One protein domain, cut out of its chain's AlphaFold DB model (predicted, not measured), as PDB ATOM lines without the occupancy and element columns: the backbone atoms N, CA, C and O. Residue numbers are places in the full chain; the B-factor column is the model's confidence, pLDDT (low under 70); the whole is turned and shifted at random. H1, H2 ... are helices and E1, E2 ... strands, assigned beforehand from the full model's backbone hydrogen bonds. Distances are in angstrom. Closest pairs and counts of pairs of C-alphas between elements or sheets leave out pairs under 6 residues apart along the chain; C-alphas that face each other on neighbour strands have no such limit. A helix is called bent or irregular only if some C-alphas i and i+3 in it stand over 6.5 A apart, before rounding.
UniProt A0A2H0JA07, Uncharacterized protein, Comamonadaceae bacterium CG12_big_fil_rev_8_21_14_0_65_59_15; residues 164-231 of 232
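Overview. This is residues 164 to 231 of the 232 residues of an uncharacterized protein of Comamonadaceae bacterium CG12_big_fil_rev_8_21_14_0_65_59_15 (UniProt A0A2H0JA07). A small sheet of three strands, E1, E2 and E3, makes a wall at one end of the domain, and four helices fill the rest: H2 is over the sheet, H1 grazes it, H3 packs on H2, and the short H4 lies far from the sheet. The helices are loosely joined, for H2 and H3 are the one pair that touches. The printed part has 68 residues with four named helices and three named strands, in the order H1 H2 E1 E2 E3 H3 H4; the sheet runs E1 E2 E3, antiparallel, and the class is mixed, helices and strands. The whole is compact, with a radius of gyration of the C-alphas of 10.8 A, and rounded, spanning 28 by 22 by 21 A.

Along the chain. H1, residues 164 to 177, begins with C-alpha 164 at (-32.079, 18.202, 39.718) and is 18.9 A long. It is irregular: C-alphas 166 and 169 are 7.0 A apart. H2, residues 183 to 192, is 14.2 A long. E1 is residues 201 to 204, E2 residues 207 to 210, with C-alpha 210 at (-28.706, 26.301, 41.975), and E3 residues 215 to 217. H3, residues 219 to 225, is 10.9 A long and neither bent nor irregular, but only just: C-alphas 219 and 222 are 6.2 A apart. H4, residues 227 to 230, ends with C-alpha 230 at (-35.841, 8.990, 52.260).

Arrangement. The strands form a meander, each the antiparallel neighbour of the one before. In the hairpin E1 and E2, N 202 and O 209 are within hydrogen-bond range at 2.8 A; in the hairpin E2 and E3, N 217 and O 208 are at 2.7 A. H2 is on the sheet at a height over the sheet of 10.7 A, over E2 and E3. It runs across the strands, at 81 degrees to E2 on the local plane; the closest C-alphas of H2 and E2 are those of Leu 191 and Leu 208, 6.4 A apart. H1 only grazes the sheet, with residues 164 to 170. H1 and H2 are close but not clearly touching, about perpendicular at 84 degrees, with the C-alphas of Tyr 175 and Phe 186 closest at 7.7 A. H2 and H3 touch at a steep tilt of 61 degrees, opposite ways; their closest C-alphas, of Ala 183 and Gly 223, are 5.5 A apart. H3 and H4 are not on the sheet. H4 is close to H2 but not clearly touching, with the C-alphas of Ala 183 and Ile 229 closest at 5.5 A, and H1 and H4 are apart. In H2 every O i to N i+4 pair is within hydrogen-bond range, in H1 8 of 10 and in H3 2 of 3, while H4 is too short for such a pair.

Size, cuts and confidence. The C-alphas of Glu 197 and Ser 231, the two farthest apart, are 29.6 A apart. The printed part has no cut. No link is long. The mean pLDDT of the printed part is 72.3, and 22 residues are under 70, among them residues 226 to 231.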
ATOM      1  N   SER A 164     -32.329  19.608  39.416       74.75
ATOM      2  CA  SER A 164     -32.079  18.202  39.718       74.75
ATOM      3  C   SER A 164     -31.205  17.519  38.667       74.75
ATOM      4  O   SER A 164     -30.422  16.654  39.024       74.75
ATOM      5  N   THR A 165     -31.290  17.912  37.394       77.69
ATOM      6  CA  THR A 165     -30.419  17.396  36.322       77.69
ATOM      7  C   THR A 165     -28.977  17.855  36.525       77.69
ATOM      8  O   THR A 165     -28.064  17.048  36.395       77.69
ATOM      9  N   VAL A 166     -28.792  19.121  36.907       76.62
ATOM     10  CA  VAL A 166     -27.473  19.713  37.162       76.62
ATOM     11  C   VAL A 166     -26.859  19.184  38.460       76.62
ATOM     12  O   VAL A 166     -25.700  18.784  38.500       76.62
ATOM     13  N   ALA A 167     -27.638  19.149  39.539       76.44
ATOM     14  CA  ALA A 167     -27.104  18.882  40.865       76.44
ATOM     15  C   ALA A 167     -27.089  17.399  41.261       76.44
ATOM     16  O   ALA A 167     -26.347  17.028  42.173       76.44
ATOM     17  N   MET A 168     -27.866  16.522  40.604       79.31
ATOM     18  CA  MET A 168     -27.892  15.091  40.949       79.31
ATOM     19  C   MET A 168     -26.525  14.399  40.869       79.31
ATOM     20  O   MET A 168     -26.244  13.621  41.779       79.31
ATOM     21  N   PRO A 169     -25.671  14.616  39.851       79.12
ATOM     22  CA  PRO A 169     -24.358  13.973  39.784       79.12
ATOM     23  C   PRO A 169     -23.482  14.314  40.999       79.12
ATOM     24  O   PRO A 169     -22.936  13.417  41.645       79.12
ATOM     25  N   TYR A 170     -23.437  15.596  41.375       79.00
ATOM     26  CA  TYR A 170     -22.718  16.076  42.555       79.00
ATOM     27  C   TYR A 170     -23.313  15.516  43.853       79.00
ATOM     28  O   TYR A 170     -22.596  14.963  44.688       79.00
ATOM     29  N   MET A 171     -24.640  15.568  44.001       77.44
ATOM     30  CA  MET A 171     -25.337  15.019  45.164       77.44
ATOM     31  C   MET A 171     -25.122  13.497  45.299       77.44
ATOM     32  O   MET A 171     -24.938  13.006  46.410       77.44
ATOM     33  N   LYS A 172     -25.078  12.745  44.188       79.00
ATOM     34  CA  LYS A 172     -24.758  11.303  44.160       79.00
ATOM     35  C   LYS A 172     -23.327  11.006  44.582       79.00
ATOM     36  O   LYS A 172     -23.117  10.073  45.357       79.00
ATOM     37  N   SER A 173     -22.364  11.799  44.117       78.25
ATOM     38  CA  SER A 173     -20.964  11.692  44.546       78.25
ATOM     39  C   SER A 173     -20.824  11.955  46.050       78.25
ATOM     40  O   SER A 173     -20.276  11.134  46.787       78.25
ATOM     41  N   LEU A 174     -21.442  13.036  46.535       76.62
ATOM     42  CA  LEU A 174     -21.455  13.383  47.953       76.62
ATOM     43  C   LEU A 174     -22.105  12.306  48.819       76.62
ATOM     44  O   LEU A 174     -21.531  11.924  49.834       76.62
ATOM     45  N   TYR A 175     -23.275  11.802  48.422       75.00
ATOM     46  CA  TYR A 175     -23.993  10.766  49.164       75.00
ATOM     47  C   TYR A 175     -23.225   9.441  49.225       75.00
ATOM     48  O   TYR A 175     -23.273   8.756  50.237       75.00
ATOM     49  N   LYS A 176     -22.475   9.083  48.175       74.19
ATOM     50  CA  LYS A 176     -21.586   7.910  48.210       74.19
ATOM     51  C   LYS A 176     -20.382   8.113  49.137       74.19
ATOM     52  O   LYS A 176     -19.936   7.155  49.758       74.19
ATOM     53  N   ALA A 177     -19.873   9.341  49.240       70.12
ATOM     54  CA  ALA A 177     -18.733   9.680  50.092       70.12
ATOM     55  C   ALA A 177     -19.104   9.871  51.578       70.12
ATOM     56  O   ALA A 177     -18.251   9.713  52.450       70.12
ATOM     57  N   GLY A 178     -20.359  10.217  51.888       63.59
ATOM     58  CA  GLY A 178     -20.830  10.480  53.248       63.59
ATOM     59  C   GLY A 178     -21.954   9.541  53.688       63.59
ATOM     60  O   GLY A 178     -22.940   9.358  52.987       63.59
ATOM     61  N   LYS A 179     -21.860   8.977  54.897       67.75
ATOM     62  CA  LYS A 179     -22.948   8.175  55.487       67.75
ATOM     63  C   LYS A 179     -24.062   9.090  56.012       67.75
ATOM     64  O   LYS A 179     -24.090   9.421  57.198       67.75
ATOM     65  N   TYR A 180     -24.974   9.521  55.142       75.31
ATOM     66  CA  TYR A 180     -26.107  10.365  55.534       75.31
ATOM     67  C   TYR A 180     -27.333   9.522  55.904       75.31
ATOM     68  O   TYR A 180     -27.831   8.749  55.092       75.31
ATOM     69  N   LYS A 181     -27.827   9.718  57.131       68.69
ATOM     70  CA  LYS A 181     -28.943   8.963  57.730       68.69
ATOM     71  C   LYS A 181     -30.338   9.521  57.420       68.69
ATOM     72  O   LYS A 181     -31.309   9.015  57.949       68.69
ATOM     73  N   SER A 182     -30.445  10.645  56.702       72.38
ATOM     74  CA  SER A 182     -31.738  11.197  56.270       72.38
ATOM     75  C   SER A 182     -31.580  12.330  55.255       72.38
ATOM     76  O   SER A 182     -30.541  12.998  55.189       72.38
ATOM     77  N   ALA A 183     -32.664  12.619  54.527       72.00
ATOM     78  CA  ALA A 183     -32.770  13.761  53.613       72.00
ATOM     79  C   ALA A 183     -32.459  15.111  54.270       72.00
ATOM     80  O   ALA A 183     -31.832  15.964  53.648       72.00
ATOM     81  N   LYS A 184     -32.849  15.289  55.536       75.81
ATOM     82  CA  LYS A 184     -32.603  16.520  56.296       75.81
ATOM     83  C   LYS A 184     -31.122  16.704  56.625       75.81
ATOM     84  O   LYS A 184     -30.570  17.785  56.430       75.81
ATOM     85  N   VAL A 185     -30.459  15.636  57.073       77.00
ATOM     86  CA  VAL A 185     -29.014  15.658  57.363       77.00
ATOM     87  C   VAL A 185     -28.217  15.894  56.079       77.00
ATOM     88  O   VAL A 185     -27.257  16.664  56.080       77.00
ATOM     89  N   PHE A 186     -28.649  15.296  54.969       78.81
ATOM     90  CA  PHE A 186     -28.034  15.505  53.663       78.81
ATOM     91  C   PHE A 186     -28.235  16.934  53.131       78.81
ATOM     92  O   PHE A 186     -27.284  17.551  52.657       78.81
ATOM     93  N   TYR A 187     -29.433  17.504  53.276       78.25
ATOM     94  CA  TYR A 187     -29.708  18.892  52.895       78.25
ATOM     95  C   TYR A 187     -28.862  19.894  53.697       78.25
ATOM     96  O   TYR A 187     -28.289  20.817  53.121       78.25
ATOM     97  N   ASN A 188     -28.690  19.670  55.001       78.12
ATOM     98  CA  ASN A 188     -27.799  20.492  55.825       78.12
ATOM     99  C   ASN A 188     -26.325  20.361  55.408       78.12
ATOM    100  O   ASN A 188     -25.591  21.346  55.417       78.12
ATOM    101  N   ALA A 189     -25.886  19.169  54.991       78.62
ATOM    102  CA  ALA A 189     -24.540  18.976  54.454       78.62
ATOM    103  C   ALA A 189     -24.333  19.720  53.123       78.62
ATOM    104  O   ALA A 189     -23.261  20.283  52.903       78.62
ATOM    105  N   LEU A 190     -25.362  19.771  52.270       77.62
ATOM    106  CA  LEU A 190     -25.354  20.580  51.049       77.62
ATOM    107  C   LEU A 190     -25.326  22.081  51.363       77.62
ATOM    108  O   LEU A 190     -24.552  22.797  50.739       77.62
ATOM    109  N   LEU A 191     -26.080  22.554  52.364       77.50
ATOM    110  CA  LEU A 191     -26.032  23.949  52.840       77.50
ATOM    111  C   LEU A 191     -24.658  24.356  53.371       77.50
ATOM    112  O   LEU A 191     -24.223  25.484  53.147       77.50
ATOM    113  N   ASN A 192     -23.972  23.445  54.060       78.44
ATOM    114  CA  ASN A 192     -22.628  23.689  54.582       78.44
ATOM    115  C   ASN A 192     -21.547  23.643  53.490       78.44
ATOM    116  O   ASN A 192     -20.479  24.214  53.679       78.44
ATOM    117  N   ARG A 193     -21.818  22.980  52.358       73.50
ATOM    118  CA  ARG A 193     -20.937  22.918  51.177       73.50
ATOM    119  C   ARG A 193     -21.383  23.832  50.030       73.50
ATOM    120  O   ARG A 193     -20.833  23.755  48.932       73.50
ATOM    121  N   ALA A 194     -22.389  24.671  50.249       75.69
ATOM    122  CA  ALA A 194     -22.823  25.656  49.271       75.69
ATOM    123  C   ALA A 194     -21.771  26.773  49.171       75.69
ATOM    124  O   ALA A 194     -21.343  27.298  50.198       75.69
ATOM    125  N   GLY A 195     -21.346  27.111  47.953       66.69
ATOM    126  CA  GLY A 195     -20.272  28.079  47.689       66.69
ATOM    127  C   GLY A 195     -18.841  27.528  47.779       66.69
ATOM    128  O   GLY A 195     -17.896  28.309  47.740       66.69
ATOM    129  N   VAL A 196     -18.660  26.207  47.907       73.69
ATOM    130  CA  VAL A 196     -17.342  25.549  47.802       73.69
ATOM    131  C   VAL A 196     -17.026  25.268  46.329       73.69
ATOM    132  O   VAL A 196     -17.930  24.943  45.560       73.69
ATOM    133  N   GLU A 197     -15.753  25.365  45.939       61.34
ATOM    134  CA  GLU A 197     -15.277  25.090  44.577       61.34
ATOM    135  C   GLU A 197     -15.743  23.692  44.106       61.34
ATOM    136  O   GLU A 197     -15.483  22.680  44.760       61.34
ATOM    137  N   GLY A 198     -16.518  23.642  43.015       64.62
ATOM    138  CA  GLY A 198     -17.134  22.413  42.487       64.62
ATOM    139  C   GLY A 198     -18.552  22.088  42.989       64.62
ATOM    140  O   GLY A 198     -19.124  21.078  42.576       64.62
ATOM    141  N   SER A 199     -19.147  22.919  43.852       70.69
ATOM    142  CA  SER A 199     -20.545  22.791  44.284       70.69
ATOM    143  C   SER A 199     -21.477  23.596  43.364       70.69
ATOM    144  O   SER A 199     -21.307  24.808  43.260       70.69
ATOM    145  N   PRO A 200     -22.519  22.992  42.755       73.69
ATOM    146  CA  PRO A 200     -23.479  23.692  41.891       73.69
ATOM    147  C   PRO A 200     -24.512  24.516  42.682       73.69
ATOM    148  O   PRO A 200     -25.563  24.885  42.151       73.69
ATOM    149  N   PHE A 201     -24.263  24.731  43.978       79.62
ATOM    150  CA  PHE A 201     -25.175  25.395  44.892       79.62
ATOM    151  C   PHE A 201     -24.536  26.610  45.553       79.62
ATOM    152  O   PHE A 201     -23.482  26.502  46.183       79.62
ATOM    153  N   SER A 202     -25.274  27.713  45.540       78.56
ATOM    154  CA  SER A 202     -25.021  28.918  46.320       78.56
ATOM    155  C   SER A 202     -25.946  28.997  47.533       78.56
ATOM    156  O   SER A 202     -27.098  28.546  47.516       78.56
ATOM    157  N   LYS A 203     -25.435  29.562  48.630       77.56
ATOM    158  CA  LYS A 203     -26.187  29.719  49.878       77.56
ATOM    159  C   LYS A 203     -27.017  30.998  49.819       77.56
ATOM    160  O   LYS A 203     -26.463  32.088  49.710       77.56
ATOM    161  N   VAL A 204     -28.336  30.876  49.953       73.56
ATOM    162  CA  VAL A 204     -29.256  32.021  50.062       73.56
ATOM    163  C   VAL A 204     -29.927  32.049  51.435       73.56
ATOM    164  O   VAL A 204     -29.982  31.038  52.134       73.56
ATOM    165  N   LYS A 205     -30.448  33.220  51.832       62.75
ATOM    166  CA  LYS A 205     -30.952  33.516  53.192       62.75
ATOM    167  C   LYS A 205     -31.922  32.454  53.744       62.75
ATOM    168  O   LYS A 205     -31.888  32.188  54.938       62.75
ATOM    169  N   ASN A 206     -32.703  31.807  52.865       64.06
ATOM    170  CA  ASN A 206     -33.693  30.773  53.200       64.06
ATOM    171  C   ASN A 206     -33.533  29.454  52.401       64.06
ATOM    172  O   ASN A 206     -34.525  28.764  52.162       64.06
ATOM    173  N   GLY A 207     -32.331  29.079  51.938       70.69
ATOM    174  CA  GLY A 207     -32.139  27.765  51.300       70.69
ATOM    175  C   GLY A 207     -30.925  27.632  50.384       70.69
ATOM    176  O   GLY A 207     -29.987  28.425  50.445       70.69
ATOM    177  N   LEU A 208     -30.955  26.603  49.539       78.25
ATOM    178  CA  LEU A 208     -29.970  26.387  48.479       78.25
ATOM    179  C   LEU A 208     -30.471  27.031  47.187       78.25
ATOM    180  O   LEU A 208     -31.650  26.919  46.860       78.25
ATOM    181  N   TYR A 209     -29.593  27.677  46.437       76.31
ATOM    182  CA  TYR A 209     -29.886  28.160  45.093       76.31
ATOM    183  C   TYR A 209     -28.965  27.452  44.110       76.31
ATOM    184  O   TYR A 209     -27.769  27.357  44.360       76.31
ATOM    185  N   CYS A 210     -29.512  26.897  43.034       77.00
ATOM    186  CA  CYS A 210     -28.706  26.301  41.975       77.00
ATOM    187  C   CYS A 210     -28.510  27.342  40.875       77.00
ATOM    188  O   CYS A 210     -29.477  27.669  40.181       77.00
ATOM    189  N   ASP A 211     -27.288  27.857  40.734       70.56
ATOM    190  CA  ASP A 211     -26.977  28.987  39.848       70.56
ATOM    191  C   ASP A 211     -27.180  28.635  38.369       70.56
ATOM    192  O   ASP A 211     -27.809  29.385  37.626       70.56
ATOM    193  N   GLU A 212     -26.758  27.437  37.957       67.88
ATOM    194  CA  GLU A 212     -26.903  26.960  36.573       67.88
ATOM    195  C   GLU A 212     -28.366  26.734  36.158       67.88
ATOM    196  O   GLU A 212     -28.737  26.932  35.000       67.88
ATOM    197  N   ALA A 213     -29.225  26.351  37.106       67.94
ATOM    198  CA  ALA A 213     -30.651  26.139  36.859       67.94
ATOM    199  C   ALA A 213     -31.523  27.350  37.232       67.94
ATOM    200  O   ALA A 213     -32.740  27.317  37.032       67.94
ATOM    201  N   GLY A 214     -30.936  28.398  37.817       69.81
ATOM    202  CA  GLY A 214     -31.630  29.602  38.275       69.81
ATOM    203  C   GLY A 214     -32.785  29.344  39.254       69.81
ATOM    204  O   GLY A 214     -33.759  30.097  39.265       69.81
ATOM    205  N   THR A 215     -32.731  28.257  40.030       75.00
ATOM    206  CA  THR A 215     -33.867  27.775  40.836       75.00
ATOM    207  C   THR A 215     -33.479  27.588  42.300       75.00
ATOM    208  O   THR A 215     -32.438  27.003  42.610       75.00
ATOM    209  N   GLN A 216     -34.356  28.020  43.212       77.62
ATOM    210  CA  GLN A 216     -34.207  27.782  44.646       77.62
ATOM    211  C   GLN A 216     -34.669  26.369  45.023       77.62
ATOM    212  O   GLN A 216     -35.750  25.913  44.648       77.62
ATOM    213  N   VAL A 217     -33.848  25.681  45.805       74.12
ATOM    214  CA  VAL A 217     -34.077  24.332  46.308       74.12
ATOM    215  C   VAL A 217     -34.398  24.418  47.796       74.12
ATOM    216  O   VAL A 217     -33.545  24.753  48.616       74.12
ATOM    217  N   ALA A 218     -35.645  24.101  48.142       75.88
ATOM    218  CA  ALA A 218     -36.085  23.978  49.532       75.88
ATOM    219  C   ALA A 218     -35.749  22.592  50.115       75.88
ATOM    220  O   ALA A 218     -35.679  21.610  49.372       75.88
ATOM    221  N   GLU A 219     -35.655  22.488  51.445       66.75
ATOM    222  CA  GLU A 219     -35.322  21.255  52.191       66.75
ATOM    223  C   GLU A 219     -36.147  20.034  51.745       66.75
ATOM    224  O   GLU A 219     -35.602  18.976  51.424       66.75
ATOM    225  N   GLY A 220     -37.468  20.197  51.620       65.06
ATOM    226  CA  GLY A 220     -38.375  19.126  51.188       65.06
ATOM    227  C   GLY A 220     -38.238  18.716  49.713       65.06
ATOM    228  O   GLY A 220     -38.712  17.645  49.317       65.06
ATOM    229  N   SER A 221     -37.573  19.527  48.888       71.56
ATOM    230  CA  SER A 221     -37.431  19.282  47.445       71.56
ATOM    231  C   SER A 221     -36.437  18.161  47.158       71.56
ATOM    232  O   SER A 221     -36.658  17.364  46.243       71.56
ATOM    233  N   VAL A 222     -35.386  18.045  47.978       68.81
ATOM    234  CA  VAL A 222     -34.353  17.007  47.837       68.81
ATOM    235  C   VAL A 222     -34.942  15.613  48.059       68.81
ATOM    236  O   VAL A 222     -34.798  14.750  47.199       68.81
ATOM    237  N   GLY A 223     -35.698  15.409  49.142       63.06
ATOM    238  CA  GLY A 223     -36.351  14.122  49.420       63.06
ATOM    239  C   GLY A 223     -37.527  13.793  48.488       63.06
ATOM    240  O   GLY A 223     -37.901  12.630  48.341       63.06
ATOM    241  N   THR A 224     -38.117  14.802  47.837       69.12
ATOM    242  CA  THR A 224     -39.184  14.602  46.842       69.12
ATOM    243  C   THR A 224     -38.621  14.155  45.494       69.12
ATOM    244  O   THR A 224     -39.206  13.288  44.842       69.12
ATOM    245  N   LYS A 225     -37.480  14.724  45.082       70.31
ATOM    246  CA  LYS A 225     -36.803  14.378  43.825       70.31
ATOM    247  C   LYS A 225     -35.928  13.135  43.938       70.31
ATOM    248  O   LYS A 225     -35.815  12.406  42.958       70.31
ATOM    249  N   TRP A 226     -35.376  12.850  45.116       68.75
ATOM    250  CA  TRP A 226     -34.538  11.679  45.344       68.75
ATOM    251  C   TRP A 226     -35.094  10.822  46.482       68.75
ATOM    252  O   TRP A 226     -34.780  11.007  47.657       68.75
ATOM    253  N   ARG A 227     -35.960   9.873  46.107       65.81
ATOM    254  CA  ARG A 227     -36.670   9.008  47.063       65.81
ATOM    255  C   ARG A 227     -35.748   8.064  47.836       65.81
ATOM    256  O   ARG A 227     -36.062   7.757  48.975       65.81
ATOM    257  N   GLU A 228     -34.618   7.656  47.261       65.56
ATOM    258  CA  GLU A 228     -33.663   6.727  47.892       65.56
ATOM    259  C   GLU A 228     -33.073   7.283  49.198       65.56
ATOM    260  O   GLU A 228     -32.882   6.544  50.156       65.56
ATOM    261  N   ILE A 229     -32.883   8.603  49.294       62.84
ATOM    262  CA  ILE A 229     -32.396   9.278  50.510       62.84
ATOM    263  C   ILE A 229     -33.454   9.312  51.635       62.84
ATOM    264  O   ILE A 229     -33.148   9.624  52.785       62.84
ATOM    265  N   ARG A 230     -34.716   9.003  51.315       56.53
ATOM    266  CA  ARG A 230     -35.841   8.990  52.260       56.53
ATOM    267  C   ARG A 230     -36.033   7.628  52.940       56.53
ATOM    268  O   ARG A 230     -36.827   7.548  53.871       56.53
ATOM    269  N   SER A 231     -35.362   6.587  52.444       50.75
ATOM    270  CA  SER A 231     -35.525   5.186  52.864       50.75
ATOM    271  C   SER A 231     -34.379   4.648  53.733       50.75
ATOM    272  O   SER A 231     -34.429   3.480  54.105       50.75
TER     273      SER A 231